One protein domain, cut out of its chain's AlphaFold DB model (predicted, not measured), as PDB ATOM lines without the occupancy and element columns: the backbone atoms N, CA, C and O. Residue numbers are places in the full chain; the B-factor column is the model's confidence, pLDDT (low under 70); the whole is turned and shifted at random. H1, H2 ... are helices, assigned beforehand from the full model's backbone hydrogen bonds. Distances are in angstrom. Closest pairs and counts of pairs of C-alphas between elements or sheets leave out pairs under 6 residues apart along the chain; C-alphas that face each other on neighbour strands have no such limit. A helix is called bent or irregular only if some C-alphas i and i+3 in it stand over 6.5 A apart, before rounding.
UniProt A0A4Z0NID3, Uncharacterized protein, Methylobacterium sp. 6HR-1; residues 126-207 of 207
ATOM      1  N   SER A 126     111.638 152.792 183.373       77.75
ATOM      2  CA  SER A 126     112.169 152.930 184.734       77.75
ATOM      3  C   SER A 126     111.108 153.335 185.765       77.75
ATOM      4  O   SER A 126     111.424 153.335 186.950       77.75
ATOM      5  N   GLU A 127     109.860 153.626 185.378       79.44
ATOM      6  CA  GLU A 127     108.768 153.869 186.344       79.44
ATOM      7  C   GLU A 127     108.497 152.624 187.213       79.44
ATOM      8  O   GLU A 127     108.340 152.721 188.424       79.44
ATOM      9  N   VAL A 128     108.565 151.415 186.638       83.50
ATOM     10  CA  VAL A 128     108.427 150.167 187.421       83.50
ATOM     11  C   VAL A 128     109.594 149.990 188.397       83.50
ATOM     12  O   VAL A 128     109.417 149.492 189.507       83.50
ATOM     13  N   ALA A 129     110.798 150.403 187.994       85.19
ATOM     14  CA  ALA A 129     111.962 150.388 188.871       85.19
ATOM     15  C   ALA A 129     111.849 151.437 189.990       85.19
ATOM     16  O   ALA A 129     112.404 151.225 191.064       85.19
ATOM     17  N   LEU A 130     111.135 152.543 189.750       86.75
ATOM     18  CA  LEU A 130     110.890 153.588 190.739       86.75
ATOM     19  C   LEU A 130     109.991 153.058 191.857       86.75
ATOM     20  O   LEU A 130     110.360 153.182 193.020       86.75
ATOM     21  N   ASP A 131     108.865 152.429 191.512       87.94
ATOM     22  CA  ASP A 131     107.938 151.844 192.493       87.94
ATOM     23  C   ASP A 131     108.638 150.807 193.385       87.94
ATOM     24  O   ASP A 131     108.555 150.850 194.609       87.94
ATOM     25  N   ASP A 132     109.408 149.916 192.766       89.06
ATOM     26  CA  ASP A 132     110.155 148.863 193.450       89.06
ATOM     27  C   ASP A 132     111.285 149.416 194.346       89.06
ATOM     28  O   ASP A 132     111.523 148.892 195.434       89.06
ATOM     29  N   ALA A 133     111.938 150.515 193.952       88.94
ATOM     30  CA  ALA A 133     112.897 151.218 194.806       88.94
ATOM     31  C   ALA A 133     112.219 151.951 195.980       88.94
ATOM     32  O   ALA A 133     112.766 151.992 197.082       88.94
ATOM     33  N   VAL A 134     111.031 152.525 195.765       91.06
ATOM     34  CA  VAL A 134     110.234 153.143 196.837       91.06
ATOM     35  C   VAL A 134     109.833 152.090 197.869       91.06
ATOM     36  O   VAL A 134     109.983 152.336 199.064       91.06
ATOM     37  N   ASP A 135     109.388 150.911 197.432       90.88
ATOM     38  CA  ASP A 135     109.015 149.811 198.327       90.88
ATOM     39  C   ASP A 135     110.178 149.384 199.239       90.88
ATOM     40  O   ASP A 135     109.971 149.162 200.435       90.88
ATOM     41  N   GLU A 136     111.413 149.349 198.727       89.69
ATOM     42  CA  GLU A 136     112.602 149.053 199.540       89.69
ATOM     43  C   GLU A 136     112.827 150.108 200.640       89.69
ATOM     44  O   GLU A 136     113.095 149.766 201.796       89.69
ATOM     45  N   VAL A 137     112.635 151.397 200.332       89.75
ATOM     46  CA  VAL A 137     112.698 152.465 201.347       89.75
ATOM     47  C   VAL A 137     111.602 152.293 202.400       89.75
ATOM     48  O   VAL A 137     111.855 152.452 203.598       89.75
ATOM     49  N   LEU A 138     110.386 151.926 201.985       90.00
ATOM     50  CA  LEU A 138     109.268 151.705 202.905       90.00
ATOM     51  C   LEU A 138     109.520 150.533 203.854       90.00
ATOM     52  O   LEU A 138     109.206 150.640 205.043       90.00
ATOM     53  N   LEU A 139     110.129 149.445 203.373       87.88
ATOM     54  CA  LEU A 139     110.590 148.349 204.229       87.88
ATOM     55  C   LEU A 139     111.596 148.846 205.275       87.88
ATOM     56  O   LEU A 139     111.484 148.479 206.449       87.88
ATOM     57  N   GLY A 140     112.509 149.736 204.882       84.19
ATOM     58  CA  GLY A 140     113.423 150.430 205.790       84.19
ATOM     59  C   GLY A 140     112.698 151.222 206.884       84.19
ATOM     60  O   GLY A 140     113.018 151.073 208.065       84.19
ATOM     61  N   PHE A 141     111.655 151.983 206.527       87.19
ATOM     62  CA  PHE A 141     110.852 152.745 207.495       87.19
ATOM     63  C   PHE A 141     110.209 151.860 208.563       87.19
ATOM     64  O   PHE A 141     110.160 152.245 209.730       87.19
ATOM     65  N   HIS A 142     109.721 150.673 208.192       81.06
ATOM     66  CA  HIS A 142     109.137 149.731 209.150       81.06
ATOM     67  C   HIS A 142     110.146 149.222 210.190       81.06
ATOM     68  O   HIS A 142     109.738 148.787 211.266       81.06
ATOM     69  N   GLY A 143     111.446 149.287 209.889       77.94
ATOM     70  CA  GLY A 143     112.520 148.958 210.823       77.94
ATOM     71  C   GLY A 143     112.890 150.083 211.797       77.94
ATOM     72  O   GLY A 143     113.659 149.832 212.724       77.94
ATOM     73  N   LEU A 144     112.373 151.302 211.610       79.31
ATOM     74  CA  LEU A 144     112.673 152.453 212.466       79.31
ATOM     75  C   LEU A 144     111.827 152.452 213.745       79.31
ATOM     76  O   LEU A 144     110.674 152.015 213.751       79.31
ATOM     77  N   SER A 145     112.384 153.000 214.829       79.69
ATOM     78  CA  SER A 145     111.600 153.313 216.026       79.69
ATOM     79  C   SER A 145     110.619 154.456 215.748       79.69
ATOM     80  O   SER A 145     110.844 155.282 214.865       79.69
ATOM     81  N   TYR A 146     109.541 154.531 216.533       76.81
ATOM     82  CA  TYR A 146     108.599 155.653 216.459       76.81
ATOM     83  C   TYR A 146     109.283 156.993 216.750       76.81
ATOM     84  O   TYR A 146     109.060 157.938 216.009       76.81
ATOM     85  N   GLU A 147     110.195 157.042 217.728       77.31
ATOM     86  CA  GLU A 147     110.975 158.247 218.051       77.31
ATOM     87  C   GLU A 147     111.748 158.780 216.834       77.31
ATOM     88  O   GLU A 147     111.696 159.972 216.558       77.31
ATOM     89  N   ALA A 148     112.385 157.902 216.047       76.81
ATOM     90  CA  ALA A 148     113.111 158.310 214.843       76.81
ATOM     91  C   ALA A 148     112.182 158.835 213.734       76.81
ATOM     92  O   ALA A 148     112.579 159.687 212.947       76.81
ATOM     93  N   GLN A 149     110.946 158.333 213.653       77.62
ATOM     94  CA  GLN A 149     109.962 158.854 212.704       77.62
ATOM     95  C   GLN A 149     109.328 160.160 213.213       77.62
ATOM     96  O   GLN A 149     108.941 161.003 212.402       77.62
ATOM     97  N   ASP A 150     109.169 160.330 214.526       78.75
ATOM     98  CA  ASP A 150     108.559 161.505 215.166       78.75
ATOM     99  C   ASP A 150     109.400 162.779 215.002       78.75
ATOM    100  O   ASP A 150     108.857 163.881 215.051       78.75
ATOM    101  N   GLU A 151     110.697 162.634 214.731       85.44
ATOM    102  CA  GLU A 151     111.613 163.741 214.431       85.44
ATOM    103  C   GLU A 151     111.412 164.354 213.033       85.44
ATOM    104  O   GLU A 151     111.909 165.452 212.777       85.44
ATOM    105  N   TRP A 152     110.664 163.703 212.131       91.44
ATOM    106  CA  TRP A 152     110.424 164.239 210.790       91.44
ATOM    107  C   TRP A 152     109.604 165.527 210.811       91.44
ATOM    108  O   TRP A 152     108.547 165.619 211.439       91.44
ATOM    109  N   THR A 153     110.052 166.505 210.025       90.12
ATOM    110  CA  THR A 153     109.353 167.777 209.827       90.12
ATOM    111  C   THR A 153     109.153 168.060 208.343       90.12
ATOM    112  O   THR A 153     109.893 167.564 207.494       90.12
ATOM    113  N   ALA A 154     108.177 168.908 208.006       87.75
ATOM    114  CA  ALA A 154     107.962 169.313 206.617       87.75
ATOM    115  C   ALA A 154     109.184 170.035 206.010       87.75
ATOM    116  O   ALA A 154     109.413 169.955 204.806       87.75
ATOM    117  N   GLU A 155     109.981 170.716 206.841       87.25
ATOM    118  CA  GLU A 155     111.194 171.422 206.413       87.25
ATOM    119  C   GLU A 155     112.344 170.463 206.078       87.25
ATOM    120  O   GLU A 155     113.126 170.739 205.168       87.25
ATOM    121  N   THR A 156     112.436 169.327 206.777       89.06
ATOM    122  CA  THR A 156     113.512 168.339 206.596       89.06
ATOM    123  C   THR A 156     113.133 167.188 205.671       89.06
ATOM    124  O   THR A 156     114.027 166.521 205.166       89.06
ATOM    125  N   ALA A 157     111.848 166.999 205.351       88.00
ATOM    126  CA  ALA A 157     111.340 165.821 204.644       88.00
ATOM    127  C   ALA A 157     112.092 165.453 203.349       88.00
ATOM    128  O   ALA A 157     112.261 164.273 203.057       88.00
ATOM    129  N   LEU A 158     112.556 166.431 202.557       88.56
ATOM    130  CA  LEU A 158     113.335 166.140 201.342       88.56
ATOM    131  C   LEU A 158     114.768 165.681 201.655       88.56
ATOM    132  O   LEU A 158     115.315 164.854 200.932       88.56
ATOM    133  N   ILE A 159     115.374 166.231 202.709       89.69
ATOM    134  CA  ILE A 159     116.700 165.820 203.187       89.69
ATOM    135  C   ILE A 159     116.601 164.401 203.747       89.69
ATOM    136  O   ILE A 159     117.340 163.528 203.306       89.69
ATOM    137  N   ASP A 160     115.616 164.155 204.612       90.94
ATOM    138  CA  ASP A 160     115.355 162.834 205.186       90.94
ATOM    139  C   ASP A 160     115.105 161.794 204.082       90.94
ATOM    140  O   ASP A 160     115.710 160.722 204.072       90.94
ATOM    141  N   ALA A 161     114.276 162.127 203.086       90.81
ATOM    142  CA  ALA A 161     114.049 161.267 201.930       90.81
ATOM    143  C   ALA A 161     115.349 160.930 201.189       90.81
ATOM    144  O   ALA A 161     115.579 159.770 200.844       90.81
ATOM    145  N   HIS A 162     116.219 161.920 200.975       90.25
ATOM    146  CA  HIS A 162     117.503 161.706 200.318       90.25
ATOM    147  C   HIS A 162     118.395 160.732 201.107       90.25
ATOM    148  O   HIS A 162     118.950 159.791 200.527       90.25
ATOM    149  N   ASP A 163     118.479 160.902 202.424       90.75
ATOM    150  CA  ASP A 163     119.284 160.044 203.295       90.75
ATOM    151  C   ASP A 163     118.754 158.603 203.307       90.75
ATOM    152  O   ASP A 163     119.524 157.646 203.180       90.75
ATOM    153  N   TYR A 164     117.434 158.419 203.348       90.88
ATOM    154  CA  TYR A 164     116.835 157.087 203.321       90.88
ATOM    155  C   TYR A 164     116.978 156.378 201.979       90.88
ATOM    156  O   TYR A 164     117.296 155.188 201.947       90.88
ATOM    157  N   VAL A 165     116.790 157.083 200.862       90.31
ATOM    158  CA  VAL A 165     117.031 156.494 199.540       90.31
ATOM    159  C   VAL A 165     118.507 156.103 199.408       90.31
ATOM    160  O   VAL A 165     118.816 155.049 198.854       90.31
ATOM    161  N   HIS A 166     119.438 156.902 199.941       89.19
ATOM    162  CA  HIS A 166     120.853 156.526 199.965       89.19
ATOM    163  C   HIS A 166     121.081 155.237 200.770       89.19
ATOM    164  O   HIS A 166     121.638 154.277 200.240       89.19
ATOM    165  N   ALA A 167     120.580 155.178 202.004       88.56
ATOM    166  CA  ALA A 167     120.782 154.035 202.890       88.56
ATOM    167  C   ALA A 167     120.173 152.728 202.348       88.56
ATOM    168  O   ALA A 167     120.814 151.678 202.394       88.56
ATOM    169  N   TYR A 168     118.945 152.774 201.824       87.62
ATOM    170  CA  TYR A 168     118.193 151.560 201.488       87.62
ATOM    171  C   TYR A 168     118.271 151.164 200.010       87.62
ATOM    172  O   TYR A 168     118.320 149.974 199.711       87.62
ATOM    173  N   VAL A 169     118.361 152.125 199.085       86.69
ATOM    174  CA  VAL A 169     118.358 151.842 197.635       86.69
ATOM    175  C   VAL A 169     119.760 151.876 197.031       86.69
ATOM    176  O   VAL A 169     120.016 151.164 196.064       86.69
ATOM    177  N   ILE A 170     120.686 152.672 197.575       83.62
ATOM    178  CA  ILE A 170     122.066 152.729 197.067       83.62
ATOM    179  C   ILE A 170     122.975 151.795 197.868       83.62
ATOM    180  O   ILE A 170     123.537 150.855 197.308       83.62
ATOM    181  N   GLU A 171     123.126 152.030 199.172       84.94
ATOM    182  CA  GLU A 171     124.012 151.215 200.015       84.94
ATOM    183  C   GLU A 171     123.419 149.827 200.299       84.94
ATOM    184  O   GLU A 171     124.142 148.825 200.337       84.94
ATOM    185  N   GLY A 172     122.096 149.758 200.471       78.62
ATOM    186  CA  GLY A 172     121.355 148.526 200.736       78.62
ATOM    187  C   GLY A 172     121.245 147.571 199.542       78.62
ATOM    188  O   GLY A 172     121.085 146.361 199.743       78.62
ATOM    189  N   ASP A 173     121.397 148.063 198.307       80.31
ATOM    190  CA  ASP A 173     121.190 147.282 197.083       80.31
ATOM    191  C   ASP A 173     122.361 146.337 196.769       80.31
ATOM    192  O   ASP A 173     123.210 146.550 195.897       80.31
ATOM    193  N   LYS A 174     122.359 145.193 197.454       72.75
ATOM    194  CA  LYS A 174     123.300 144.086 197.215       72.75
ATOM    195  C   LYS A 174     123.154 143.465 195.825       72.75
ATOM    196  O   LYS A 174     124.063 142.764 195.379       72.75
ATOM    197  N   THR A 175     122.019 143.678 195.162       73.06
ATOM    198  CA  THR A 175     121.697 143.090 193.856       73.06
ATOM    199  C   THR A 175     122.090 143.977 192.680       73.06
ATOM    200  O   THR A 175     122.140 143.485 191.553       73.06
ATOM    201  N   ARG A 176     122.431 145.247 192.941       73.75
ATOM    202  CA  ARG A 176     122.676 146.300 191.941       73.75
ATOM    203  C   ARG A 176     121.503 146.491 190.977       73.75
ATOM    204  O   ARG A 176     121.711 146.802 189.805       73.75
ATOM    205  N   LYS A 177     120.283 146.267 191.464       78.44
ATOM    206  CA  LYS A 177     119.045 146.412 190.700       78.44
ATOM    207  C   LYS A 177     118.788 147.871 190.319       78.44
ATOM    208  O   LYS A 177     118.350 148.120 189.199       78.44
ATOM    209  N   TRP A 178     119.120 148.815 191.201       80.19
ATOM    210  CA  TRP A 178     118.825 150.239 191.015       80.19
ATOM    211  C   TRP A 178     120.064 151.126 190.992       80.19
ATOM    212  O   TRP A 178     119.964 152.248 190.514       80.19
ATOM    213  N   GLY A 179     121.224 150.646 191.460       69.50
ATOM    214  CA  GLY A 179     122.417 151.479 191.672       69.50
ATOM    215  C   GLY A 179     122.768 152.436 190.522       69.50
ATOM    216  O   GLY A 179     122.960 153.617 190.770       69.50
ATOM    217  N   TYR A 180     122.760 151.977 189.263       74.38
ATOM    218  CA  TYR A 180     123.078 152.851 188.117       74.38
ATOM    219  C   TYR A 180     121.970 153.868 187.785       74.38
ATOM    220  O   TYR A 180     122.245 154.919 187.213       74.38
ATOM    221  N   LEU A 181     120.710 153.555 188.105       77.12
ATOM    222  CA  LEU A 181     119.578 154.466 187.935       77.12
ATOM    223  C   LEU A 181     119.523 155.474 189.081       77.12
ATOM    224  O   LEU A 181     119.180 156.626 188.859       77.12
ATOM    225  N   ALA A 182     119.867 155.056 190.296       79.62
ATOM    226  CA  ALA A 182     119.815 155.860 191.509       79.62
ATOM    227  C   ALA A 182     121.075 156.710 191.745       79.62
ATOM    228  O   ALA A 182     121.152 157.378 192.775       79.62
ATOM    229  N   ASP A 183     122.032 156.718 190.812       80.88
ATOM    230  CA  ASP A 183     123.200 157.595 190.879       80.88
ATOM    231  C   ASP A 183     122.780 159.063 191.072       80.88
ATOM    232  O   ASP A 183     121.782 159.552 190.531       80.88
ATOM    233  N   GLU A 184     123.557 159.799 191.865       68.50
ATOM    234  CA  GLU A 184     123.313 161.224 192.049       68.50
ATOM    235  C   GLU A 184     123.362 161.946 190.695       68.50
ATOM    236  O   GLU A 184     124.257 161.704 189.886       68.50
ATOM    237  N   ARG A 185     122.426 162.885 190.484       73.69
ATOM    238  CA  ARG A 185     122.193 163.640 189.232       73.69
ATOM    239  C   ARG A 185     121.367 162.920 188.172       73.69
ATOM    240  O   ARG A 185     121.173 163.481 187.097       73.69
ATOM    241  N   THR A 186     120.832 161.732 188.441       78.19
ATOM    242  CA  THR A 186     119.884 161.129 187.501       78.19
ATOM    243  C   THR A 186     118.459 161.670 187.708       78.19
ATOM    244  O   THR A 186     118.055 162.036 188.823       78.19
ATOM    245  N   PRO A 187     117.647 161.697 186.636       79.00
ATOM    246  CA  PRO A 187     116.212 161.947 186.736       79.00
ATOM    247  C   PRO A 187     115.505 160.979 187.690       79.00
ATOM    248  O   PRO A 187     114.695 161.396 188.517       79.00
ATOM    249  N   PHE A 188     115.878 159.699 187.617       84.81
ATOM    250  CA  PHE A 188     115.342 158.638 188.463       84.81
ATOM    251  C   PHE A 188     115.609 158.909 189.945       84.81
ATOM    252  O   PHE A 188     114.684 158.857 190.750       84.81
ATOM    253  N   ARG A 189     116.840 159.299 190.307       86.50
ATOM    254  CA  ARG A 189     117.181 159.625 191.694       86.50
ATOM    255  C   ARG A 189     116.351 160.790 192.232       86.50
ATOM    256  O   ARG A 189     115.889 160.739 193.366       86.50
ATOM    257  N   THR A 190     116.118 161.813 191.409       86.00
ATOM    258  CA  THR A 190     115.288 162.964 191.806       86.00
ATOM    259  C   THR A 190     113.830 162.559 192.012       86.00
ATOM    260  O   THR A 190     113.203 162.977 192.981       86.00
ATOM    261  N   ALA A 191     113.284 161.738 191.109       86.69
ATOM    262  CA  ALA A 191     111.922 161.228 191.228       86.69
ATOM    263  C   ALA A 191     111.740 160.392 192.500       86.69
ATOM    264  O   ALA A 191     110.748 160.556 193.206       86.69
ATOM    265  N   LEU A 192     112.724 159.549 192.809       88.75
ATOM    266  CA  LEU A 192     112.735 158.694 193.988       88.75
ATOM    267  C   LEU A 192     112.786 159.507 195.286       88.75
ATOM    268  O   LEU A 192     111.937 159.305 196.152       88.75
ATOM    269  N   ASP A 193     113.690 160.487 195.386       90.06
ATOM    270  CA  ASP A 193     113.763 161.392 196.543       90.06
ATOM    271  C   ASP A 193     112.429 162.124 196.777       90.06
ATOM    272  O   ASP A 193     111.957 162.222 197.909       90.06
ATOM    273  N   LEU A 194     111.777 162.612 195.714       89.19
ATOM    274  CA  LEU A 194     110.503 163.328 195.842       89.19
ATOM    275  C   LEU A 194     109.343 162.413 196.215       89.19
ATOM    276  O   LEU A 194     108.518 162.784 197.047       89.19
ATOM    277  N   ARG A 195     109.298 161.202 195.654       89.69
ATOM    278  CA  ARG A 195     108.252 160.237 195.991       89.69
ATOM    279  C   ARG A 195     108.337 159.821 197.457       89.69
ATOM    280  O   ARG A 195     107.310 159.738 198.125       89.69
ATOM    281  N   VAL A 196     109.551 159.613 197.966       91.00
ATOM    282  CA  VAL A 196     109.789 159.303 199.380       91.00
ATOM    283  C   VAL A 196     109.469 160.505 200.276       91.00
ATOM    284  O   VAL A 196     108.820 160.322 201.305       91.00
ATOM    285  N   ARG A 197     109.839 161.731 199.874       92.44
ATOM    286  CA  ARG A 197     109.466 162.967 200.587       92.44
ATOM    287  C   ARG A 197     107.956 163.059 200.776       92.44
ATOM    288  O   ARG A 197     107.508 163.316 201.888       92.44
ATOM    289  N   ASP A 198     107.186 162.856 199.713       90.19
ATOM    290  CA  ASP A 198     105.726 162.981 199.770       90.19
ATOM    291  C   ASP A 198     105.120 161.968 200.756       90.19
ATOM    292  O   ASP A 198     104.232 162.313 201.528       90.19
ATOM    293  N   ILE A 199     105.673 160.753 200.834       90.31
ATOM    294  CA  ILE A 199     105.244 159.747 201.818       90.31
ATOM    295  C   ILE A 199     105.586 160.168 203.256       90.31
ATOM    296  O   ILE A 199     104.797 159.929 204.171       90.31
ATOM    297  N   ILE A 200     106.757 160.773 203.481       89.25
ATOM    298  CA  ILE A 200     107.125 161.322 204.795       89.25
ATOM    299  C   ILE A 200     106.140 162.430 205.191       89.25
ATOM    300  O   ILE A 200     105.645 162.424 206.318       89.25
ATOM    301  N   LEU A 201     105.811 163.338 204.267       88.50
ATOM    302  CA  LEU A 201     104.846 164.417 204.498       88.50
ATOM    303  C   LEU A 201     103.456 163.872 204.849       88.50
ATOM    304  O   LEU A 201     102.905 164.268 205.876       88.50
ATOM    305  N   ASP A 202     102.943 162.903 204.088       89.00
ATOM    306  CA  ASP A 202     101.655 162.252 204.370       89.00
ATOM    307  C   ASP A 202     101.624 161.636 205.782       89.00
ATOM    308  O   ASP A 202     100.615 161.693 206.489       89.00
ATOM    309  N   ARG A 203     102.744 161.050 206.228       87.44
ATOM    310  CA  ARG A 203     102.865 160.482 207.581       87.44
ATOM    311  C   ARG A 203     102.905 161.548 208.668       87.44
ATOM    312  O   ARG A 203     102.344 161.306 209.732       87.44
ATOM    313  N   ILE A 204     103.559 162.685 208.428       88.06
ATOM    314  CA  ILE A 204     103.552 163.824 209.357       88.06
ATOM    315  C   ILE A 204     102.124 164.360 209.502       88.06
ATOM    316  O   ILE A 204     101.676 164.588 210.620       88.06
ATOM    317  N   GLU A 205     101.401 164.527 208.393       87.62
ATOM    318  CA  GLU A 205     100.031 165.058 208.389       87.62
ATOM    319  C   GLU A 205      99.009 164.129 209.060       87.62
ATOM    320  O   GLU A 205      97.990 164.595 209.571       87.62
ATOM    321  N   ALA A 206      99.261 162.819 209.062       83.19
ATOM    322  CA  ALA A 206      98.383 161.825 209.674       83.19
ATOM    323  C   ALA A 206      98.520 161.697 211.209       83.19
ATOM    324  O   ALA A 206      97.747 160.941 211.808       83.19
ATOM    325  N   ARG A 207      99.490 162.378 211.834       76.88
ATOM    326  CA  ARG A 207      99.720 162.386 213.293       76.88
ATOM    327  C   ARG A 207      98.851 163.422 214.004       76.88
ATOM    328  O   ARG A 207      98.364 163.090 215.109       76.88
TER     329      ARG A 207
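AT A GLANCE: This is residues 126 to 207 of the 207 residues of an uncharacterized protein of Methylobacterium sp. 6HR-1 (UniProt A0A4Z0NID3). Three long helices touch one another in a triangle: H1 and H4 run the same way and spread apart toward their last residues, and H3 crosses them both on one side. The short helix H2 sits at one end of this core, in the turn that takes the chain from H1 back to H3, while the long link of residues 172 to 186 winds round the other end, where H1 and H4 begin. The printed part has 82 residues with four named helices, in the order H1, H2, H3, H4, and no named strand; the class is all helix, and the helix packing is mostly crossed. The whole is compact, with a radius of gyration of the C-alphas of 12.2 A, and elongated in outline, with spans of 35 by 22 by 19 A.

IN THESE COORDINATES: H1 is residues 126 to 142, 24.8 A from first to last C-alpha, and begins at C-alpha 126 at (112.169, 152.930, 184.734). H2 is residues 146 to 150. H3 is residues 157 to 171, 19.9 A long, from C-alpha 157 at (111.340, 165.821, 204.644). It is neither bent nor irregular, but only just: C-alphas 167 and 170 are 6.1 A apart. H4, residues 187 to 205, is the longest helix at 27.2 A and ends at C-alpha 205 at (100.031, 165.058, 208.389).

HOW THE PARTS SIT: H1 touches H3 with residues 133 to 140 alone, and H3 touches H1 with residues 164 to 169 alone. Their closest C-alphas, those of Val 137 and Tyr 168, are 5.6 A apart, and the lines are about perpendicular at 80 degrees. H1 also touches H4, and H4 touches H1 with residues 188 to 196 alone. The closest C-alphas are those of Leu 130 and Leu 192, 6.3 A apart, and the two helices run the same way at a steep tilt of 40 degrees. H3 and H4 touch with 18 pairs of C-alphas within 8 A. Their closest C-alphas, those of Leu 158 and Arg 197, are 5.1 A apart, and they run opposite ways at a steep tilt of 55 degrees. H2 touches no helix; it is near H4, apart from H3, and only just apart from H1, with the closest C-alphas 8.1 A apart. In H1, H2 and H4 every O i to N i+4 pair is within hydrogen-bond range; in H3, 10 of 11 are.

THE WHOLE: The C-alphas farthest apart, those of Tyr 180 and Arg 207, are 35.6 A apart; Arg 207 is the chain's last residue. The printed part has no cut. The link from H1 to H2 is tight, that from H2 to H3 short, and that from H3 to H4 long, with 15 residues. Residues 142 to 148, of which 146 to 148 belong to H2, stand free. The mean pLDDT of the printed part is 84.5, and residues 179 and 184 are under 70.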